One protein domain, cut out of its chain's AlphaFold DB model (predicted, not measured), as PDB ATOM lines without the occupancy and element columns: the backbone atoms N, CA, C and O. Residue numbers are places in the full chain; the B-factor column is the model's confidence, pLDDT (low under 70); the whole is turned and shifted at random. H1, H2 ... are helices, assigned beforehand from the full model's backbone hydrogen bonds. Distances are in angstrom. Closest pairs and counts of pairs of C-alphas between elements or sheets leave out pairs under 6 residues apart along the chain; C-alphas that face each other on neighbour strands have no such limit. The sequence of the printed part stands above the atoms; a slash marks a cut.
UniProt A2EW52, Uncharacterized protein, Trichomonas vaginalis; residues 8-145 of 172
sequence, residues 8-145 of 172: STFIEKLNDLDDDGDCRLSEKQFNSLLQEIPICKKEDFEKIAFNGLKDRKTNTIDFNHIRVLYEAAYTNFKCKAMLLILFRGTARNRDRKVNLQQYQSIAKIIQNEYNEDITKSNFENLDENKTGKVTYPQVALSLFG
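Overview. This is residues 8 to 145 of the 172 residues of an uncharacterized protein of Trichomonas vaginalis (UniProt A2EW52). Eight short helices make an elongated body of two lobes set end to end, H1 to H4 in one and H5 to H8 in the other, joined in the middle where H3 and H5 cross and pack closely. In each lobe two loops come side by side in a short antiparallel pairing, residues 24 to 25 with 61 to 62 and residues 97 to 98 with 134 to 135; H1 and H7 lie toward the two far ends. The printed part has 138 residues with eight named helices, H1 to H8 in order along the chain, and no named strand, so its class is all helix. It is compact, with a radius of gyration of the C-alphas of 15.8 A, and spans 50 by 31 by 21 A.

Arrangement. H1, residues 8 to 17, and H2, residues 27 to 36, form a helical hairpin and touch at Leu 17 and Gln 29, their closest C-alphas, 6.0 A apart; they run opposite ways at a tilt of 35.3 degrees, only just steep. H2 touches H3, residues 45 to 53, with the C-alphas of Asn 31 and Glu 46 closest at 6.4 A. H4, residues 63 to 75, is close to H3 but not clearly touching it, the closest C-alphas, of Leu 53 and His 65, being 6.3 A apart. The hub is H5, residues 80 to 90, which touches four helices. It stands about perpendicular to H3, at 78 degrees, with the C-alphas of Gly 52 and Gly 89 closest at 3.7 A. H4 touches H5 with residues 68 to 73 alone, closest at the C-alphas of Ala 72 and Met 82, 6.1 A. H5 forms a helical hairpin with H6, residues 100 to 110, at a steep tilt of 41 degrees; their closest C-alphas, of Thr 90 and Gln 102, are 5.6 A apart. H6 touches H7, residues 116 to 126, at Leu 100 and Phe 123, whose C-alphas are closest at 6.6 A. H8, residues 136 to 144, touches H6, the same way at a steep tilt of 39 degrees, with the C-alphas of Ala 107 and Leu 143 closest at 6.5 A. H8 only just touches H5, with 3 pairs of C-alphas within 8 A, the closest those of Leu 83 and Ala 140, 6.7 A. The packing is mostly crossed, helices meeting at large angles. Every O i to N i+4 pair is within hydrogen-bond range in H1, H2, H3, H4, H5, H7 and H8, and 6 of 7 are in H6.

Along the chain. H1 begins at C-alpha 8, (53.853, -49.073, 6.341). H4, the longest helix, measures 18.1 A from first to last C-alpha, and H5 15.5 A. H8 ends at C-alpha 144, (38.320, -41.392, 30.450).

Size, cuts and confidence. The C-alphas farthest apart, of Asp 19 and Asn 129, are 50.4 A apart. The printed part has no cut and no long link. The mean pLDDT of the printed part is 94.1, and no printed residue is under 70.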
ATOM      1  N   SER A   8      52.976 -49.307   7.490       88.00
ATOM      2  CA  SER A   8      53.853 -49.073   6.341       88.00
ATOM      3  C   SER A   8      53.845 -47.598   5.962       88.00
ATOM      4  O   SER A   8      54.887 -46.952   6.034       88.00
ATOM      5  N   THR A   9      52.664 -47.031   5.694       90.75
ATOM      6  CA  THR A   9      52.557 -45.597   5.402       90.75
ATOM      7  C   THR A   9      52.969 -44.745   6.602       90.75
ATOM      8  O   THR A   9      53.622 -43.722   6.431       90.75
ATOM      9  N   PHE A  10      52.637 -45.157   7.830       91.31
ATOM     10  CA  PHE A  10      53.046 -44.415   9.024       91.31
ATOM     11  C   PHE A  10      54.573 -44.310   9.171       91.31
ATOM     12  O   PHE A  10      55.079 -43.224   9.442       91.31
ATOM     13  N   ILE A  11      55.305 -45.408   8.963       90.75
ATOM     14  CA  ILE A  11      56.771 -45.444   9.060       90.75
ATOM     15  C   ILE A  11      57.416 -44.660   7.918       90.75
ATOM     16  O   ILE A  11      58.321 -43.874   8.175       90.75
ATOM     17  N   GLU A  12      56.926 -44.815   6.684       91.88
ATOM     18  CA  GLU A  12      57.406 -44.035   5.534       91.88
ATOM     19  C   GLU A  12      57.316 -42.530   5.813       91.88
ATOM     20  O   GLU A  12      58.291 -41.811   5.628       91.88
ATOM     21  N   LYS A  13      56.193 -42.062   6.371       94.19
ATOM     22  CA  LYS A  13      56.021 -40.644   6.722       94.19
ATOM     23  C   LYS A  13      56.899 -40.166   7.864       94.19
ATOM     24  O   LYS A  13      57.312 -39.011   7.851       94.19
ATOM     25  N   LEU A  14      57.176 -41.017   8.848       93.75
ATOM     26  CA  LEU A  14      58.140 -40.678   9.891       93.75
ATOM     27  C   LEU A  14      59.538 -40.479   9.293       93.75
ATOM     28  O   LEU A  14      60.161 -39.457   9.561       93.75
ATOM     29  N   ASN A  15      59.976 -41.405   8.440       92.38
ATOM     30  CA  ASN A  15      61.288 -41.354   7.796       92.38
ATOM     31  C   ASN A  15      61.412 -40.182   6.807       92.38
ATOM     32  O   ASN A  15      62.450 -39.538   6.764       92.38
ATOM     33  N   ASP A  16      60.357 -39.870   6.047       94.31
ATOM     34  CA  ASP A  16      60.339 -38.725   5.123       94.31
ATOM     35  C   ASP A  16      60.506 -37.378   5.850       94.31
ATOM     36  O   ASP A  16      60.995 -36.406   5.270       94.31
ATOM     37  N   LEU A  17      60.045 -37.296   7.103       94.31
ATOM     38  CA  LEU A  17      60.078 -36.076   7.908       94.31
ATOM     39  C   LEU A  17      61.349 -35.939   8.752       94.31
ATOM     40  O   LEU A  17      61.672 -34.813   9.125       94.31
ATOM     41  N   ASP A  18      62.027 -37.041   9.067       93.50
ATOM     42  CA  ASP A  18      63.267 -37.093   9.849       93.50
ATOM     43  C   ASP A  18      64.490 -36.924   8.937       93.50
ATOM     44  O   ASP A  18      65.077 -37.882   8.435       93.50
ATOM     45  N   ASP A  19      64.838 -35.666   8.675       88.75
ATOM     46  CA  ASP A  19      65.879 -35.279   7.726       88.75
ATOM     47  C   ASP A  19      67.308 -35.460   8.257       88.75
ATOM     48  O   ASP A  19      68.247 -35.538   7.456       88.75
ATOM     49  N   ASP A  20      67.488 -35.541   9.577       90.06
ATOM     50  CA  ASP A  20      68.785 -35.781  10.218       90.06
ATOM     51  C   ASP A  20      68.984 -37.231  10.694       90.06
ATOM     52  O   ASP A  20      70.114 -37.619  11.018       90.06
ATOM     53  N   GLY A  21      67.930 -38.051  10.642       89.81
ATOM     54  CA  GLY A  21      67.966 -39.475  10.955       89.81
ATOM     55  C   GLY A  21      68.134 -39.756  12.447       89.81
ATOM     56  O   GLY A  21      68.631 -40.827  12.815       89.81
ATOM     57  N   ASP A  22      67.784 -38.805  13.320       92.12
ATOM     58  CA  ASP A  22      67.917 -38.956  14.770       92.12
ATOM     59  C   ASP A  22      66.743 -39.719  15.419       92.12
ATOM     60  O   ASP A  22      66.769 -39.995  16.628       92.12
ATOM     61  N   CYS A  23      65.756 -40.125  14.607       94.06
ATOM     62  CA  CYS A  23      64.517 -40.801  14.990       94.06
ATOM     63  C   CYS A  23      63.618 -39.946  15.894       94.06
ATOM     64  O   CYS A  23      62.909 -40.471  16.773       94.06
ATOM     65  N   ARG A  24      63.641 -38.621  15.718       95.25
ATOM     66  CA  ARG A  24      62.828 -37.677  16.487       95.25
ATOM     67  C   ARG A  24      62.242 -36.602  15.596       95.25
ATOM     68  O   ARG A  24      62.827 -36.153  14.628       95.25
ATOM     69  N   LEU A  25      61.067 -36.119  15.988       96.75
ATOM     70  CA  LEU A  25      60.419 -35.007  15.302       96.75
ATOM     71  C   LEU A  25      60.404 -33.750  16.171       96.75
ATOM     72  O   LEU A  25      59.973 -33.767  17.331       96.75
ATOM     73  N   SER A  26      60.821 -32.630  15.583       97.00
ATOM     74  CA  SER A  26      60.531 -31.282  16.075       97.00
ATOM     75  C   SER A  26      59.028 -30.977  16.023       97.00
ATOM     76  O   SER A  26      58.245 -31.686  15.394       97.00
ATOM     77  N   GLU A  27      58.601 -29.873  16.645       96.44
ATOM     78  CA  GLU A  27      57.193 -29.438  16.620       96.44
ATOM     79  C   GLU A  27      56.668 -29.243  15.192       96.44
ATOM     80  O   GLU A  27      55.551 -29.640  14.874       96.44
ATOM     81  N   LYS A  28      57.499 -28.689  14.302       96.06
ATOM     82  CA  LYS A  28      57.123 -28.455  12.904       96.06
ATOM     83  C   LYS A  28      56.933 -29.769  12.139       96.06
ATOM     84  O   LYS A  28      55.948 -29.906  11.413       96.06
ATOM     85  N   GLN A  29      57.850 -30.723  12.307       96.50
ATOM     86  CA  GLN A  29      57.746 -32.047  11.682       96.50
ATOM     87  C   GLN A  29      56.541 -32.817  12.234       96.50
ATOM     88  O   GLN A  29      55.749 -33.350  11.465       96.50
ATOM     89  N   PHE A  30      56.329 -32.796  13.554       96.50
ATOM     90  CA  PHE A  30      55.178 -33.439  14.189       96.50
ATOM     91  C   PHE A  30      53.837 -32.882  13.688       96.50
ATOM     92  O   PHE A  30      52.932 -33.651  13.373       96.50
ATOM     93  N   ASN A  31      53.705 -31.559  13.555       94.50
ATOM     94  CA  ASN A  31      52.483 -30.960  13.010       94.50
ATOM     95  C   ASN A  31      52.271 -31.350  11.538       94.50
ATOM     96  O   ASN A  31      51.142 -31.617  11.137       94.50
ATOM     97  N   SER A  32      53.346 -31.440  10.746       94.44
ATOM     98  CA  SER A  32      53.272 -31.902   9.350       94.44
ATOM     99  C   SER A  32      52.787 -33.354   9.275       94.44
ATOM    100  O   SER A  32      51.862 -33.660   8.525       94.44
ATOM    101  N   LEU A  33      53.309 -34.227  10.147       94.69
ATOM    102  CA  LEU A  33      52.853 -35.612  10.265       94.69
ATOM    103  C   LEU A  33      51.351 -35.703  10.566       94.69
ATOM    104  O   LEU A  33      50.654 -36.500   9.944       94.69
ATOM    105  N   LEU A  34      50.830 -34.898  11.501       92.81
ATOM    106  CA  LEU A  34      49.409 -34.937  11.879       92.81
ATOM    107  C   LEU A  34      48.464 -34.415  10.786       92.81
ATOM    108  O   LEU A  34      47.283 -34.775  10.786       92.81
ATOM    109  N   GLN A  35      48.962 -33.617   9.840       90.69
ATOM    110  CA  GLN A  35      48.198 -33.214   8.657       90.69
ATOM    111  C   GLN A  35      48.059 -34.363   7.651       90.69
ATOM    112  O   GLN A  35      46.990 -34.532   7.060       90.69
ATOM    113  N   GLU A  36      49.111 -35.165   7.481       89.31
ATOM    114  CA  GLU A  36      49.129 -36.307   6.558       89.31
ATOM    115  C   GLU A  36      48.460 -37.553   7.151       89.31
ATOM    116  O   GLU A  36      47.754 -38.284   6.454       89.31
ATOM    117  N   ILE A  37      48.628 -37.763   8.457       88.31
ATOM    118  CA  ILE A  37      48.072 -38.880   9.219       88.31
ATOM    119  C   ILE A  37      47.160 -38.300  10.307       88.31
ATOM    120  O   ILE A  37      47.576 -38.145  11.458       88.31
ATOM    121  N   PRO A  38      45.905 -37.945   9.967       80.56
ATOM    122  CA  PRO A  38      45.017 -37.254  10.892       80.56
ATOM    123  C   PRO A  38      44.561 -38.181  12.023       80.56
ATOM    124  O   PRO A  38      43.574 -38.904  11.903       80.56
ATOM    125  N   ILE A  39      45.273 -38.107  13.148       87.62
ATOM    126  CA  ILE A  39      44.970 -38.818  14.398       87.62
ATOM    127  C   ILE A  39      43.737 -38.208  15.082       87.62
ATOM    128  O   ILE A  39      42.820 -38.916  15.494       87.62
ATOM    129  N   CYS A  40      43.707 -36.881  15.212       89.25
ATOM    130  CA  CYS A  40      42.600 -36.135  15.800       89.25
ATOM    131  C   CYS A  40      42.586 -34.712  15.233       89.25
ATOM    132  O   CYS A  40      43.621 -34.060  15.167       89.25
ATOM    133  N   LYS A  41      41.401 -34.234  14.841       89.12
ATOM    134  CA  LYS A  41      41.199 -32.906  14.230       89.12
ATOM    135  C   LYS A  41      40.648 -31.861  15.206       89.12
ATOM    136  O   LYS A  41      40.197 -30.799  14.786       89.12
ATOM    137  N   LYS A  42      40.579 -32.187  16.500       92.31
ATOM    138  CA  LYS A  42      40.086 -31.261  17.528       92.31
ATOM    139  C   LYS A  42      41.091 -30.123  17.699       92.31
ATOM    140  O   LYS A  42      42.299 -30.349  17.657       92.31
ATOM    141  N   GLU A  43      40.578 -28.916  17.912       90.12
ATOM    142  CA  GLU A  43      41.394 -27.732  18.191       90.12
ATOM    143  C   GLU A  43      42.364 -27.995  19.355       90.12
ATOM    144  O   GLU A  43      42.048 -28.742  20.285       90.12
ATOM    145  N   ASP A  44      43.558 -27.406  19.275       92.19
ATOM    146  CA  ASP A  44      44.659 -27.543  20.239       92.19
ATOM    147  C   ASP A  44      45.234 -28.958  20.432       92.19
ATOM    148  O   ASP A  44      46.207 -29.113  21.179       92.19
ATOM    149  N   PHE A  45      44.704 -29.990  19.760       95.44
ATOM    150  CA  PHE A  45      45.184 -31.364  19.925       95.44
ATOM    151  C   PHE A  45      46.674 -31.494  19.618       95.44
ATOM    152  O   PHE A  45      47.407 -32.026  20.446       95.44
ATOM    153  N   GLU A  46      47.129 -30.975  18.476       95.25
ATOM    154  CA  GLU A  46      48.525 -31.077  18.027       95.25
ATOM    155  C   GLU A  46      49.477 -30.500  19.082       95.25
ATOM    156  O   GLU A  46      50.384 -31.173  19.569       95.25
ATOM    157  N   LYS A  47      49.182 -29.284  19.548       95.94
ATOM    158  CA  LYS A  47      49.964 -28.588  20.572       95.94
ATOM    159  C   LYS A  47      49.961 -29.322  21.911       95.94
ATOM    160  O   LYS A  47      50.990 -29.384  22.588       95.94
ATOM    161  N   ILE A  48      48.814 -29.842  22.343       97.12
ATOM    162  CA  ILE A  48      48.706 -30.573  23.611       97.12
ATOM    163  C   ILE A  48      49.446 -31.909  23.512       97.12
ATOM    164  O   ILE A  48      50.249 -32.216  24.392       97.12
ATOM    165  N   ALA A  49      49.235 -32.672  22.440       97.12
ATOM    166  CA  ALA A  49      49.914 -33.938  22.202       97.12
ATOM    167  C   ALA A  49      51.433 -33.743  22.137       97.12
ATOM    168  O   ALA A  49      52.164 -34.450  22.832       97.12
ATOM    169  N   PHE A  50      51.898 -32.714  21.419       97.19
ATOM    170  CA  PHE A  50      53.315 -32.392  21.330       97.19
ATOM    171  C   PHE A  50      53.926 -32.126  22.709       97.19
ATOM    172  O   PHE A  50      54.906 -32.751  23.113       97.19
ATOM    173  N   ASN A  51      53.294 -31.257  23.502       96.25
ATOM    174  CA  ASN A  51      53.758 -30.955  24.857       96.25
ATOM    175  C   ASN A  51      53.678 -32.152  25.815       96.25
ATOM    176  O   ASN A  51      54.429 -32.199  26.793       96.25
ATOM    177  N   GLY A  52      52.772 -33.097  25.560       96.19
ATOM    178  CA  GLY A  52      52.620 -34.314  26.349       96.19
ATOM    179  C   GLY A  52      53.697 -35.365  26.085       96.19
ATOM    180  O   GLY A  52      54.038 -36.119  27.000       96.19
ATOM    181  N   LEU A  53      54.228 -35.392  24.860       96.12
ATOM    182  CA  LEU A  53      55.158 -36.413  24.371       96.12
ATOM    183  C   LEU A  53      56.617 -35.956  24.311       96.12
ATOM    184  O   LEU A  53      57.512 -36.799  24.389       96.12
ATOM    185  N   LYS A  54      56.865 -34.649  24.168       95.38
ATOM    186  CA  LYS A  54      58.215 -34.138  23.933       95.38
ATOM    187  C   LYS A  54      59.171 -34.407  25.090       95.38
ATOM    188  O   LYS A  54      58.837 -34.222  26.268       95.38
ATOM    189  N   ASP A  55      60.404 -34.743  24.738       92.88
ATOM    190  CA  ASP A  55      61.517 -34.667  25.666       92.88
ATOM    191  C   ASP A  55      61.844 -33.192  25.941       92.88
ATOM    192  O   ASP A  55      61.914 -32.350  25.048       92.88
ATOM    193  N   ARG A  56      62.018 -32.843  27.215       88.44
ATOM    194  CA  ARG A  56      62.191 -31.437  27.614       88.44
ATOM    195  C   ARG A  56      63.588 -30.888  27.366       88.44
ATOM    196  O   ARG A  56      63.740 -29.672  27.375       88.44
ATOM    197  N   LYS A  57      64.595 -31.752  27.240       91.81
ATOM    198  CA  LYS A  57      65.978 -31.324  27.008       91.81
ATOM    199  C   LYS A  57      66.189 -30.995  25.538       91.81
ATOM    200  O   LYS A  57      66.882 -30.039  25.228       91.81
ATOM    201  N   THR A  58      65.575 -31.787  24.672       93.56
ATOM    202  CA  THR A  58      65.745 -31.706  23.217       93.56
ATOM    203  C   THR A  58      64.601 -30.977  22.523       93.56
ATOM    204  O   THR A  58      64.793 -30.440  21.442       93.56
ATOM    205  N   ASN A  59      63.435 -30.875  23.172       95.12
ATOM    206  CA  ASN A  59      62.219 -30.285  22.611       95.12
ATOM    207  C   ASN A  59      61.770 -30.980  21.309       95.12
ATOM    208  O   ASN A  59      61.202 -30.338  20.429       95.12
ATOM    209  N   THR A  60      61.998 -32.292  21.221       96.50
ATOM    210  CA  THR A  60      61.560 -33.178  20.132       96.50
ATOM    211  C   THR A  60      60.805 -34.388  20.693       96.50
ATOM    212  O   THR A  60      60.763 -34.600  21.912       96.50
ATOM    213  N   ILE A  61      60.160 -35.168  19.826       95.88
ATOM    214  CA  ILE A  61      59.438 -36.394  20.187       95.88
ATOM    215  C   ILE A  61      60.083 -37.590  19.499       95.88
ATOM    216  O   ILE A  61      60.184 -37.611  18.281       95.88
ATOM    217  N   ASP A  62      60.434 -38.602  20.282       94.50
ATOM    218  CA  ASP A  62      60.914 -39.895  19.794       94.50
ATOM    219  C   ASP A  62      59.845 -40.647  18.980       94.50
ATOM    220  O   ASP A  62      58.665 -40.665  19.352       94.50
ATOM    221  N   PHE A  63      60.246 -41.320  17.902       93.56
ATOM    222  CA  PHE A  63      59.335 -42.101  17.059       93.56
ATOM    223  C   PHE A  63      58.480 -43.098  17.843       93.56
ATOM    224  O   PHE A  63      57.297 -43.268  17.539       93.56
ATOM    225  N   ASN A  64      59.016 -43.723  18.894       91.06
ATOM    226  CA  ASN A  64      58.252 -44.663  19.704       91.06
ATOM    227  C   ASN A  64      57.087 -43.974  20.437       91.06
ATOM    228  O   ASN A  64      55.997 -44.535  20.542       91.06
ATOM    229  N   HIS A  65      57.273 -42.736  20.898       93.50
ATOM    230  CA  HIS A  65      56.197 -41.942  21.490       93.50
ATOM    231  C   HIS A  65      55.122 -41.563  20.460       93.50
ATOM    232  O   HIS A  65      53.933 -41.560  20.788       93.50
ATOM    233  N   ILE A  66      55.517 -41.294  19.212       94.31
ATOM    234  CA  ILE A  66      54.580 -41.001  18.118       94.31
ATOM    235  C   ILE A  66      53.804 -42.263  17.722       94.31
ATOM    236  O   ILE A  66      52.584 -42.216  17.571       94.31
ATOM    237  N   ARG A  67      54.475 -43.418  17.651       92.69
ATOM    238  CA  ARG A  67      53.841 -44.729  17.445       92.69
ATOM    239  C   ARG A  67      52.788 -45.002  18.515       92.69
ATOM    240  O   ARG A  67      51.668 -45.389  18.197       92.69
ATOM    241  N   VAL A  68      53.121 -44.759  19.782       92.06
ATOM    242  CA  VAL A  68      52.188 -44.931  20.903       92.06
ATOM    243  C   VAL A  68      50.968 -44.012  20.775       92.06
ATOM    244  O   VAL A  68      49.851 -44.452  21.048       92.06
ATOM    245  N   LEU A  69      51.143 -42.764  20.323       94.38
ATOM    246  CA  LEU A  69      50.026 -41.858  20.027       94.38
ATOM    247  C   LEU A  69      49.125 -42.407  18.912       94.38
ATOM    248  O   LEU A  69      47.902 -42.424  19.068       94.38
ATOM    249  N   TYR A  70      49.730 -42.862  17.815       92.69
ATOM    250  CA  TYR A  70      49.033 -43.444  16.670       92.69
ATOM    251  C   TYR A  70      48.209 -44.670  17.095       92.69
ATOM    252  O   TYR A  70      46.995 -44.713  16.901       92.69
ATOM    253  N   GLU A  71      48.819 -45.614  17.807       90.31
ATOM    254  CA  GLU A  71      48.140 -46.809  18.320       90.31
ATOM    255  C   GLU A  71      47.010 -46.488  19.300       90.31
ATOM    256  O   GLU A  71      45.922 -47.073  19.218       90.31
ATOM    257  N   ALA A  72      47.253 -45.551  20.223       90.94
ATOM    258  CA  ALA A  72      46.262 -45.109  21.193       90.94
ATOM    259  C   ALA A  72      45.016 -44.553  20.498       90.94
ATOM    260  O   ALA A  72      43.896 -44.849  20.915       90.94
ATOM    261  N   ALA A  73      45.195 -43.782  19.427       90.38
ATOM    262  CA  ALA A  73      44.079 -43.164  18.733       90.38
ATOM    263  C   ALA A  73      43.237 -44.141  17.908       90.38
ATOM    264  O   ALA A  73      42.016 -44.011  17.879       90.38
ATOM    265  N   TYR A  74      43.871 -45.131  17.279       86.69
ATOM    266  CA  TYR A  74      43.184 -46.110  16.433       86.69
ATOM    267  C   TYR A  74      42.541 -47.254  17.224       86.69
ATOM    268  O   TYR A  74      41.532 -47.802  16.786       86.69
ATOM    269  N   THR A  75      43.101 -47.623  18.380       83.12
ATOM    270  CA  THR A  75      42.581 -48.749  19.175       83.12
ATOM    271  C   THR A  75      41.430 -48.311  20.078       83.12
ATOM    272  O   THR A  75      40.332 -48.858  20.023       83.12
ATOM    273  N   ASN A  76      41.687 -47.328  20.943       86.94
ATOM    274  CA  ASN A  76      40.698 -46.730  21.829       86.94
ATOM    275  C   ASN A  76      41.227 -45.377  22.302       86.94
ATOM    276  O   ASN A  76      42.100 -45.312  23.171       86.94
ATOM    277  N   PHE A  77      40.645 -44.300  21.776       90.50
ATOM    278  CA  PHE A  77      41.062 -42.940  22.102       90.50
ATOM    279  C   PHE A  77      40.974 -42.637  23.608       90.50
ATOM    280  O   PHE A  77      41.786 -41.887  24.144       90.50
ATOM    281  N   LYS A  78      40.045 -43.274  24.337       94.12
ATOM    282  CA  LYS A  78      39.936 -43.176  25.801       94.12
ATOM    283  C   LYS A  78      40.755 -44.266  26.503       94.12
ATOM    284  O   LYS A  78      40.220 -45.078  27.254       94.12
ATOM    285  N   CYS A  79      42.064 -44.288  26.265       93.62
ATOM    286  CA  CYS A  79      42.998 -45.217  26.912       93.62
ATOM    287  C   CYS A  79      43.998 -44.506  27.839       93.62
ATOM    288  O   CYS A  79      44.124 -43.279  27.832       93.62
ATOM    289  N   LYS A  80      44.747 -45.293  28.631       94.19
ATOM    290  CA  LYS A  80      45.745 -44.768  29.581       94.19
ATOM    291  C   LYS A  80      46.845 -43.961  28.878       94.19
ATOM    292  O   LYS A  80      47.258 -42.932  29.402       94.19
ATOM    293  N   ALA A  81      47.284 -44.381  27.690       94.75
ATOM    294  CA  ALA A  81      48.289 -43.649  26.921       94.75
ATOM    295  C   ALA A  81      47.787 -42.246  26.539       94.75
ATOM    296  O   ALA A  81      48.440 -41.259  26.866       94.75
ATOM    297  N   MET A  82      46.586 -42.135  25.956       96.19
ATOM    298  CA  MET A  82      46.003 -40.834  25.604       96.19
ATOM    299  C   MET A  82      45.751 -39.957  26.840       96.19
ATOM    300  O   MET A  82      46.023 -38.758  26.816       96.19
ATOM    301  N   LEU A  83      45.306 -40.554  27.952       97.00
ATOM    302  CA  LEU A  83      45.192 -39.869  29.241       97.00
ATOM    303  C   LEU A  83      46.528 -39.249  29.673       97.00
ATOM    304  O   LEU A  83      46.570 -38.064  30.004       97.00
ATOM    305  N   LEU A  84      47.620 -40.019  29.649       96.62
ATOM    306  CA  LEU A  84      48.948 -39.514  30.002       96.62
ATOM    307  C   LEU A  84      49.374 -38.373  29.076       96.62
ATOM    308  O   LEU A  84      49.839 -37.345  29.567       96.62
ATOM    309  N   ILE A  85      49.179 -38.525  27.766       96.94
ATOM    310  CA  ILE A  85      49.560 -37.534  26.752       96.94
ATOM    311  C   ILE A  85      48.830 -36.209  26.992       96.94
ATOM    312  O   ILE A  85      49.469 -35.176  27.204       96.94
ATOM    313  N   LEU A  86      47.496 -36.233  27.038       97.56
ATOM    314  CA  LEU A  86      46.693 -35.017  27.177       97.56
ATOM    315  C   LEU A  86      46.874 -34.362  28.548       97.56
ATOM    316  O   LEU A  86      46.952 -33.134  28.646       97.56
ATOM    317  N   PHE A  87      47.003 -35.159  29.611       97.69
ATOM    318  CA  PHE A  87      47.257 -34.625  30.944       97.69
ATOM    319  C   PHE A  87      48.627 -33.941  31.013       97.69
ATOM    320  O   PHE A  87      48.727 -32.805  31.470       97.69
ATOM    321  N   ARG A  88      49.694 -34.593  30.527       96.56
ATOM    322  CA  ARG A  88      51.047 -34.009  30.507       96.56
ATOM    323  C   ARG A  88      51.111 -32.739  29.669       96.56
ATOM    324  O   ARG A  88      51.753 -31.778  30.091       96.56
ATOM    325  N   GLY A  89      50.442 -32.744  28.518       96.50
ATOM    326  CA  GLY A  89      50.427 -31.635  27.572       96.50
ATOM    327  C   GLY A  89      49.728 -30.383  28.091       96.50
ATOM    328  O   GLY A  89      50.138 -29.266  27.782       96.50
ATOM    329  N   THR A  90      48.702 -30.554  28.925       96.44
ATOM    330  CA  THR A  90      47.925 -29.442  29.496       96.44
ATOM    331  C   THR A  90      48.445 -28.977  30.859       96.44
ATOM    332  O   THR A  90      48.441 -27.773  31.145       96.44
ATOM    333  N   ALA A  91      48.930 -29.888  31.709       92.75
ATOM    334  CA  ALA A  91      49.335 -29.617  33.090       92.75
ATOM    335  C   ALA A  91      50.715 -28.931  33.204       92.75
ATOM    336  O   ALA A  91      51.721 -29.534  33.591       92.75
ATOM    337  N   ARG A  92      50.749 -27.620  32.929       82.06
ATOM    338  CA  ARG A  92      51.960 -26.768  32.902       82.06
ATOM    339  C   ARG A  92      52.854 -26.890  34.147       82.06
ATOM    340  O   ARG A  92      54.074 -26.960  34.019       82.06
ATOM    341  N   ASN A  93      52.254 -26.973  35.338       86.62
ATOM    342  CA  ASN A  93      52.971 -26.922  36.622       86.62
ATOM    343  C   ASN A  93      53.491 -28.283  37.111       86.62
ATOM    344  O   ASN A  93      54.205 -28.342  38.107       86.62
ATOM    345  N   ARG A  94      53.124 -29.382  36.441       88.62
ATOM    346  CA  ARG A  94      53.448 -30.763  36.842       88.62
ATOM    347  C   ARG A  94      53.131 -31.137  38.296       88.62
ATOM    348  O   ARG A  94      53.685 -32.096  38.830       88.62
ATOM    349  N   ASP A  95      52.195 -30.449  38.933       90.94
ATOM    350  CA  ASP A  95      51.775 -30.699  40.315       90.94
ATOM    351  C   ASP A  95      50.768 -31.859  40.433       90.94
ATOM    352  O   ASP A  95      50.184 -32.079  41.494       90.94
ATOM    353  N   ARG A  96      50.595 -32.636  39.350       94.19
ATOM    354  CA  ARG A  96      49.613 -33.728  39.201       94.19
ATOM    355  C   ARG A  96      48.167 -33.251  39.332       94.19
ATOM    356  O   ARG A  96      47.275 -34.052  39.615       94.19
ATOM    357  N   LYS A  97      47.944 -31.956  39.113       95.88
ATOM    358  CA  LYS A  97      46.633 -31.330  39.127       95.88
ATOM    359  C   LYS A  97      46.433 -30.491  37.870       95.88
ATOM    360  O   LYS A  97      47.392 -30.098  37.208       95.88
ATOM    361  N   VAL A  98      45.175 -30.221  37.557       97.06
ATOM    362  CA  VAL A  98      44.767 -29.309  36.488       97.06
ATOM    363  C   VAL A  98      43.717 -28.341  37.014       97.06
ATOM    364  O   VAL A  98      42.905 -28.704  37.864       97.06
ATOM    365  N   ASN A  99      43.753 -27.099  36.540       97.56
ATOM    366  CA  ASN A  99      42.696 -26.120  36.791       97.56
ATOM    367  C   ASN A  99      41.527 -26.300  35.802       97.56
ATOM    368  O   ASN A  99      41.598 -27.142  34.905       97.56
ATOM    369  N   LEU A 100      40.468 -25.497  35.947       97.50
ATOM    370  CA  LEU A 100      39.275 -25.584  35.096       97.50
ATOM    371  C   LEU A 100      39.604 -25.449  33.602       97.50
ATOM    372  O   LEU A 100      39.162 -26.270  32.807       97.50
ATOM    373  N   GLN A 101      40.427 -24.466  33.227       97.06
ATOM    374  CA  GLN A 101      40.798 -24.241  31.827       97.06
ATOM    375  C   GLN A 101      41.517 -25.462  31.235       97.06
ATOM    376  O   GLN A 101      41.187 -25.920  30.147       97.06
ATOM    377  N   GLN A 102      42.481 -26.024  31.967       97.44
ATOM    378  CA  GLN A 102      43.217 -27.219  31.554       97.44
ATOM    379  C   GLN A 102      42.303 -28.448  31.476       97.44
ATOM    380  O   GLN A 102      42.409 -29.234  30.538       97.44
ATOM    381  N   TYR A 103      41.384 -28.600  32.432       97.75
ATOM    382  CA  TYR A 103      40.381 -29.661  32.425       97.75
ATOM    383  C   TYR A 103      39.457 -29.563  31.203       97.75
ATOM    384  O   TYR A 103      39.257 -30.557  30.506       97.75
ATOM    385  N   GLN A 104      38.969 -28.360  30.886       97.31
ATOM    386  CA  GLN A 104      38.170 -28.091  29.689       97.31
ATOM    387  C   GLN A 104      38.950 -28.391  28.404       97.31
ATOM    388  O   GLN A 104      38.390 -29.000  27.496       97.31
ATOM    389  N   SER A 105      40.241 -28.043  28.325       97.19
ATOM    390  CA  SER A 105      41.082 -28.392  27.169       97.19
ATOM    391  C   SER A 105      41.149 -29.905  26.933       97.19
ATOM    392  O   SER A 105      41.009 -30.350  25.797       97.19
ATOM    393  N   ILE A 106      41.303 -30.712  27.990       97.56
ATOM    394  CA  ILE A 106      41.271 -32.179  27.862       97.56
ATOM    395  C   ILE A 106      39.865 -32.646  27.449       97.56
ATOM    396  O   ILE A 106      39.728 -33.472  26.546       97.56
ATOM    397  N   ALA A 107      38.815 -32.110  28.079       97.19
ATOM    398  CA  ALA A 107      37.431 -32.495  27.809       97.19
ATOM    399  C   ALA A 107      37.015 -32.219  26.354       97.19
ATOM    400  O   ALA A 107      36.420 -33.094  25.732       97.19
ATOM    401  N   LYS A 108      37.398 -31.070  25.779       96.75
ATOM    402  CA  LYS A 108      37.140 -30.717  24.368       96.75
ATOM    403  C   LYS A 108      37.682 -31.755  23.382       96.75
ATOM    404  O   LYS A 108      37.048 -32.023  22.361       96.75
ATOM    405  N   ILE A 109      38.839 -32.338  23.698       96.25
ATOM    406  CA  ILE A 109      39.493 -33.364  22.879       96.25
ATOM    407  C   ILE A 109      38.826 -34.733  23.073       96.25
ATOM    408  O   ILE A 109      38.618 -35.457  22.105       96.25
ATOM    409  N   ILE A 110      38.488 -35.089  24.315       95.12
ATOM    410  CA  ILE A 110      38.017 -36.433  24.689       95.12
ATOM    411  C   ILE A 110      36.512 -36.641  24.494       95.12
ATOM    412  O   ILE A 110      36.058 -37.772  24.306       95.12
ATOM    413  N   GLN A 111      35.719 -35.578  24.577       92.38
ATOM    414  CA  GLN A 111      34.274 -35.641  24.395       92.38
ATOM    415  C   GLN A 111      33.922 -35.446  22.919       92.38
ATOM    416  O   GLN A 111      34.362 -34.494  22.267       92.38
ATOM    417  N   ASN A 112      33.088 -36.346  22.392       88.50
ATOM    418  CA  ASN A 112      32.551 -36.219  21.037       88.50
ATOM    419  C   ASN A 112      31.742 -34.920  20.921       88.50
ATOM    420  O   ASN A 112      32.043 -34.088  20.065       88.50
ATOM    421  N   GLU A 113      30.823 -34.723  21.866       91.19
ATOM    422  CA  GLU A 113      29.980 -33.539  22.025       91.19
ATOM    423  C   GLU A 113      30.409 -32.786  23.286       91.19
ATOM    424  O   GLU A 113      30.028 -33.128  24.405       91.19
ATOM    425  N   TYR A 114      31.277 -31.791  23.111       94.31
ATOM    426  CA  TYR A 114      31.725 -30.960  24.221       94.31
ATOM    427  C   TYR A 114      30.615 -29.990  24.633       94.31
ATOM    428  O   TYR A 114      30.118 -29.223  23.810       94.31
ATOM    429  N   ASN A 115      30.280 -29.990  25.921       96.25
ATOM    430  CA  ASN A 115      29.394 -29.005  26.530       96.25
ATOM    431  C   ASN A 115      30.134 -28.311  27.677       96.25
ATOM    432  O   ASN A 115      30.594 -28.960  28.623       96.25
ATOM    433  N   GLU A 116      30.272 -26.991  27.570       96.06
ATOM    434  CA  GLU A 116      31.046 -26.196  28.517       96.06
ATOM    435  C   GLU A 116      30.423 -26.172  29.916       96.06
ATOM    436  O   GLU A 116      31.141 -26.391  30.893       96.06
ATOM    437  N   ASP A 117      29.106 -25.989  30.012       96.88
ATOM    438  CA  ASP A 117      28.389 -25.893  31.286       96.88
ATOM    439  C   ASP A 117      28.420 -27.218  32.052       96.88
ATOM    440  O   ASP A 117      28.736 -27.247  33.243       96.88
ATOM    441  N   ILE A 118      28.184 -28.337  31.358       96.75
ATOM    442  CA  ILE A 118      28.278 -29.682  31.945       96.75
ATOM    443  C   ILE A 118      29.713 -29.955  32.401       96.75
ATOM    444  O   ILE A 118      29.939 -30.465  33.497       96.75
ATOM    445  N   THR A 119      30.707 -29.594  31.586       97.00
ATOM    446  CA  THR A 119      32.120 -29.795  31.933       97.00
ATOM    447  C   THR A 119      32.521 -28.966  33.150       97.00
ATOM    448  O   THR A 119      33.227 -29.471  34.026       97.00
ATOM    449  N   LYS A 120      32.053 -27.718  33.234       97.50
ATOM    450  CA  LYS A 120      32.291 -26.834  34.375       97.50
ATOM    451  C   LYS A 120      31.623 -27.367  35.642       97.50
ATOM    452  O   LYS A 120      32.295 -27.480  36.661       97.50
ATOM    453  N   SER A 121      30.359 -27.779  35.559       96.94
ATOM    454  CA  SER A 121      29.649 -28.393  36.686       96.94
ATOM    455  C   SER A 121      30.353 -29.665  37.172       96.94
ATOM    456  O   SER A 121      30.574 -29.839  38.369       96.94
ATOM    457  N   ASN A 122      30.819 -30.518  36.252       97.06
ATOM    458  CA  ASN A 122      31.609 -31.700  36.601       97.06
ATOM    459  C   ASN A 122      32.921 -31.336  37.307       97.06
ATOM    460  O   ASN A 122      33.298 -32.000  38.266       97.06
ATOM    461  N   PHE A 123      33.622 -30.293  36.856       98.06
ATOM    462  CA  PHE A 123      34.835 -29.824  37.525       98.06
ATOM    463  C   PHE A 123      34.546 -29.346  38.953       98.06
ATOM    464  O   PHE A 123      35.261 -29.729  39.874       98.06
ATOM    465  N   GLU A 124      33.495 -28.547  39.141       97.12
ATOM    466  CA  GLU A 124      33.083 -28.036  40.454       97.12
ATOM    467  C   GLU A 124      32.713 -29.172  41.416       97.12
ATOM    468  O   GLU A 124      33.104 -29.134  42.581       97.12
ATOM    469  N   ASN A 125      32.058 -30.227  40.918       96.94
ATOM    470  CA  ASN A 125      31.761 -31.428  41.701       96.94
ATOM    471  C   ASN A 125      33.025 -32.203  42.108       96.94
ATOM    472  O   ASN A 125      33.054 -32.811  43.169       96.94
ATOM    473  N   LEU A 126      34.076 -32.201  41.281       96.88
ATOM    474  CA  LEU A 126      35.353 -32.853  41.606       96.88
ATOM    475  C   LEU A 126      36.226 -32.003  42.546       96.88
ATOM    476  O   LEU A 126      37.045 -32.549  43.289       96.88
ATOM    477  N   ASP A 127      36.087 -30.679  42.513       96.56
ATOM    478  CA  ASP A 127      36.792 -29.731  43.382       96.56
ATOM    479  C   ASP A 127      35.952 -29.371  44.619       96.56
ATOM    480  O   ASP A 127      35.730 -28.201  44.929       96.56
ATOM    481  N   GLU A 128      35.507 -30.390  45.363       89.88
ATOM    482  CA  GLU A 128      34.640 -30.246  46.547       89.88
ATOM    483  C   GLU A 128      35.200 -29.251  47.585       89.88
ATOM    484  O   GLU A 128      34.459 -28.521  48.242       89.88
ATOM    485  N   ASN A 129      36.531 -29.177  47.691       92.44
ATOM    486  CA  ASN A 129      37.247 -28.297  48.618       92.44
ATOM    487  C   ASN A 129      37.547 -26.898  48.043       92.44
ATOM    488  O   ASN A 129      38.262 -26.124  48.683       92.44
ATOM    489  N   LYS A 130      37.042 -26.573  46.845       92.69
ATOM    490  CA  LYS A 130      37.194 -25.273  46.163       92.69
ATOM    491  C   LYS A 130      38.645 -24.801  46.054       92.69
ATOM    492  O   LYS A 130      38.963 -23.630  46.262       92.69
ATOM    493  N   THR A 131      39.549 -25.723  45.739       94.50
ATOM    494  CA  THR A 131      40.983 -25.450  45.579       94.50
ATOM    495  C   THR A 131      41.330 -24.848  44.214       94.50
ATOM    496  O   THR A 131      42.474 -24.448  43.982       94.50
ATOM    497  N   GLY A 132      40.365 -24.811  43.294       95.94
ATOM    498  CA  GLY A 132      40.528 -24.430  41.896       95.94
ATOM    499  C   GLY A 132      41.265 -25.481  41.067       95.94
ATOM    500  O   GLY A 132      41.752 -25.162  39.976       95.94
ATOM    501  N   LYS A 133      41.418 -26.712  41.577       96.56
ATOM    502  CA  LYS A 133      42.241 -27.758  40.962       96.56
ATOM    503  C   LYS A 133      41.684 -29.161  41.196       96.56
ATOM    504  O   LYS A 133      41.379 -29.530  42.321       96.56
ATOM    505  N   VAL A 134      41.729 -29.994  40.162       96.88
ATOM    506  CA  VAL A 134      41.398 -31.427  40.241       96.88
ATOM    507  C   VAL A 134      42.630 -32.286  39.967       96.88
ATOM    508  O   VAL A 134      43.538 -31.893  39.234       96.88
ATOM    509  N   THR A 135      42.698 -33.451  40.598       96.75
ATOM    510  CA  THR A 135      43.850 -34.364  40.554       96.75
ATOM    511  C   THR A 135      43.826 -35.278  39.330       96.75
ATOM    512  O   THR A 135      42.773 -35.550  38.760       96.75
ATOM    513  N   TYR A 136      44.989 -35.817  38.952       97.25
ATOM    514  CA  TYR A 136      45.103 -36.803  37.871       97.25
ATOM    515  C   TYR A 136      44.103 -37.977  37.975       97.25
ATOM    516  O   TYR A 136      43.425 -38.235  36.980       97.25
ATOM    517  N   PRO A 137      43.904 -38.635  39.138       97.25
ATOM    518  CA  PRO A 137      42.898 -39.690  39.261       97.25
ATOM    519  C   PRO A 137      41.458 -39.233  39.039       97.25
ATOM    520  O   PRO A 137      40.676 -39.962  38.434       97.25
ATOM    521  N   GLN A 138      41.111 -38.022  39.480       97.44
ATOM    522  CA  GLN A 138      39.784 -37.456  39.236       97.44
ATOM    523  C   GLN A 138      39.555 -37.207  37.739       97.44
ATOM    524  O   GLN A 138      38.496 -37.545  37.217       97.44
ATOM    525  N   VAL A 139      40.563 -36.689  37.027       97.56
ATOM    526  CA  VAL A 139      40.501 -36.500  35.566       97.56
ATOM    527  C   VAL A 139      40.392 -37.834  34.830       97.56
ATOM    528  O   VAL A 139      39.569 -37.967  33.924       97.56
ATOM    529  N   ALA A 140      41.197 -38.824  35.227       97.50
ATOM    530  CA  ALA A 140      41.203 -40.161  34.640       97.50
ATOM    531  C   ALA A 140      39.826 -40.828  34.740       97.50
ATOM    532  O   ALA A 140      39.299 -41.321  33.741       97.50
ATOM    533  N   LEU A 141      39.210 -40.781  35.921       97.75
ATOM    534  CA  LEU A 141      37.895 -41.368  36.132       97.75
ATOM    535  C   LEU A 141      36.805 -40.585  35.389       97.75
ATOM    536  O   LEU A 141      36.022 -41.182  34.659       97.75
ATOM    537  N   SER A 142      36.788 -39.257  35.523       97.38
ATOM    538  CA  SER A 142      35.718 -38.410  34.984       97.38
ATOM    539  C   SER A 142      35.686 -38.359  33.450       97.38
ATOM    540  O   SER A 142      34.631 -38.518  32.841       97.38
ATOM    541  N   LEU A 143      36.835 -38.146  32.795       96.94
ATOM    542  CA  LEU A 143      36.876 -37.938  31.338       96.94
ATOM    543  C   LEU A 143      37.113 -39.237  30.552       96.94
ATOM    544  O   LEU A 143      36.580 -39.401  29.445       96.94
ATOM    545  N   PHE A 144      37.892 -40.162  31.122       96.31
ATOM    546  CA  PHE A 144      38.320 -41.392  30.450       96.31
ATOM    547  C   PHE A 144      37.639 -42.655  30.988       96.31
ATOM    548  O   PHE A 144      37.699 -43.680  30.317       96.31
ATOM    549  N   GLY A 145      36.999 -42.609  32.162       96.44
ATOM    550  CA  GLY A 145      36.456 -43.806  32.811       96.44
ATOM    551  C   GLY A 145      37.542 -44.765  33.314       96.44
ATOM    552  O   GLY A 145      37.295 -45.962  33.428       96.44
TER     553      GLY A 145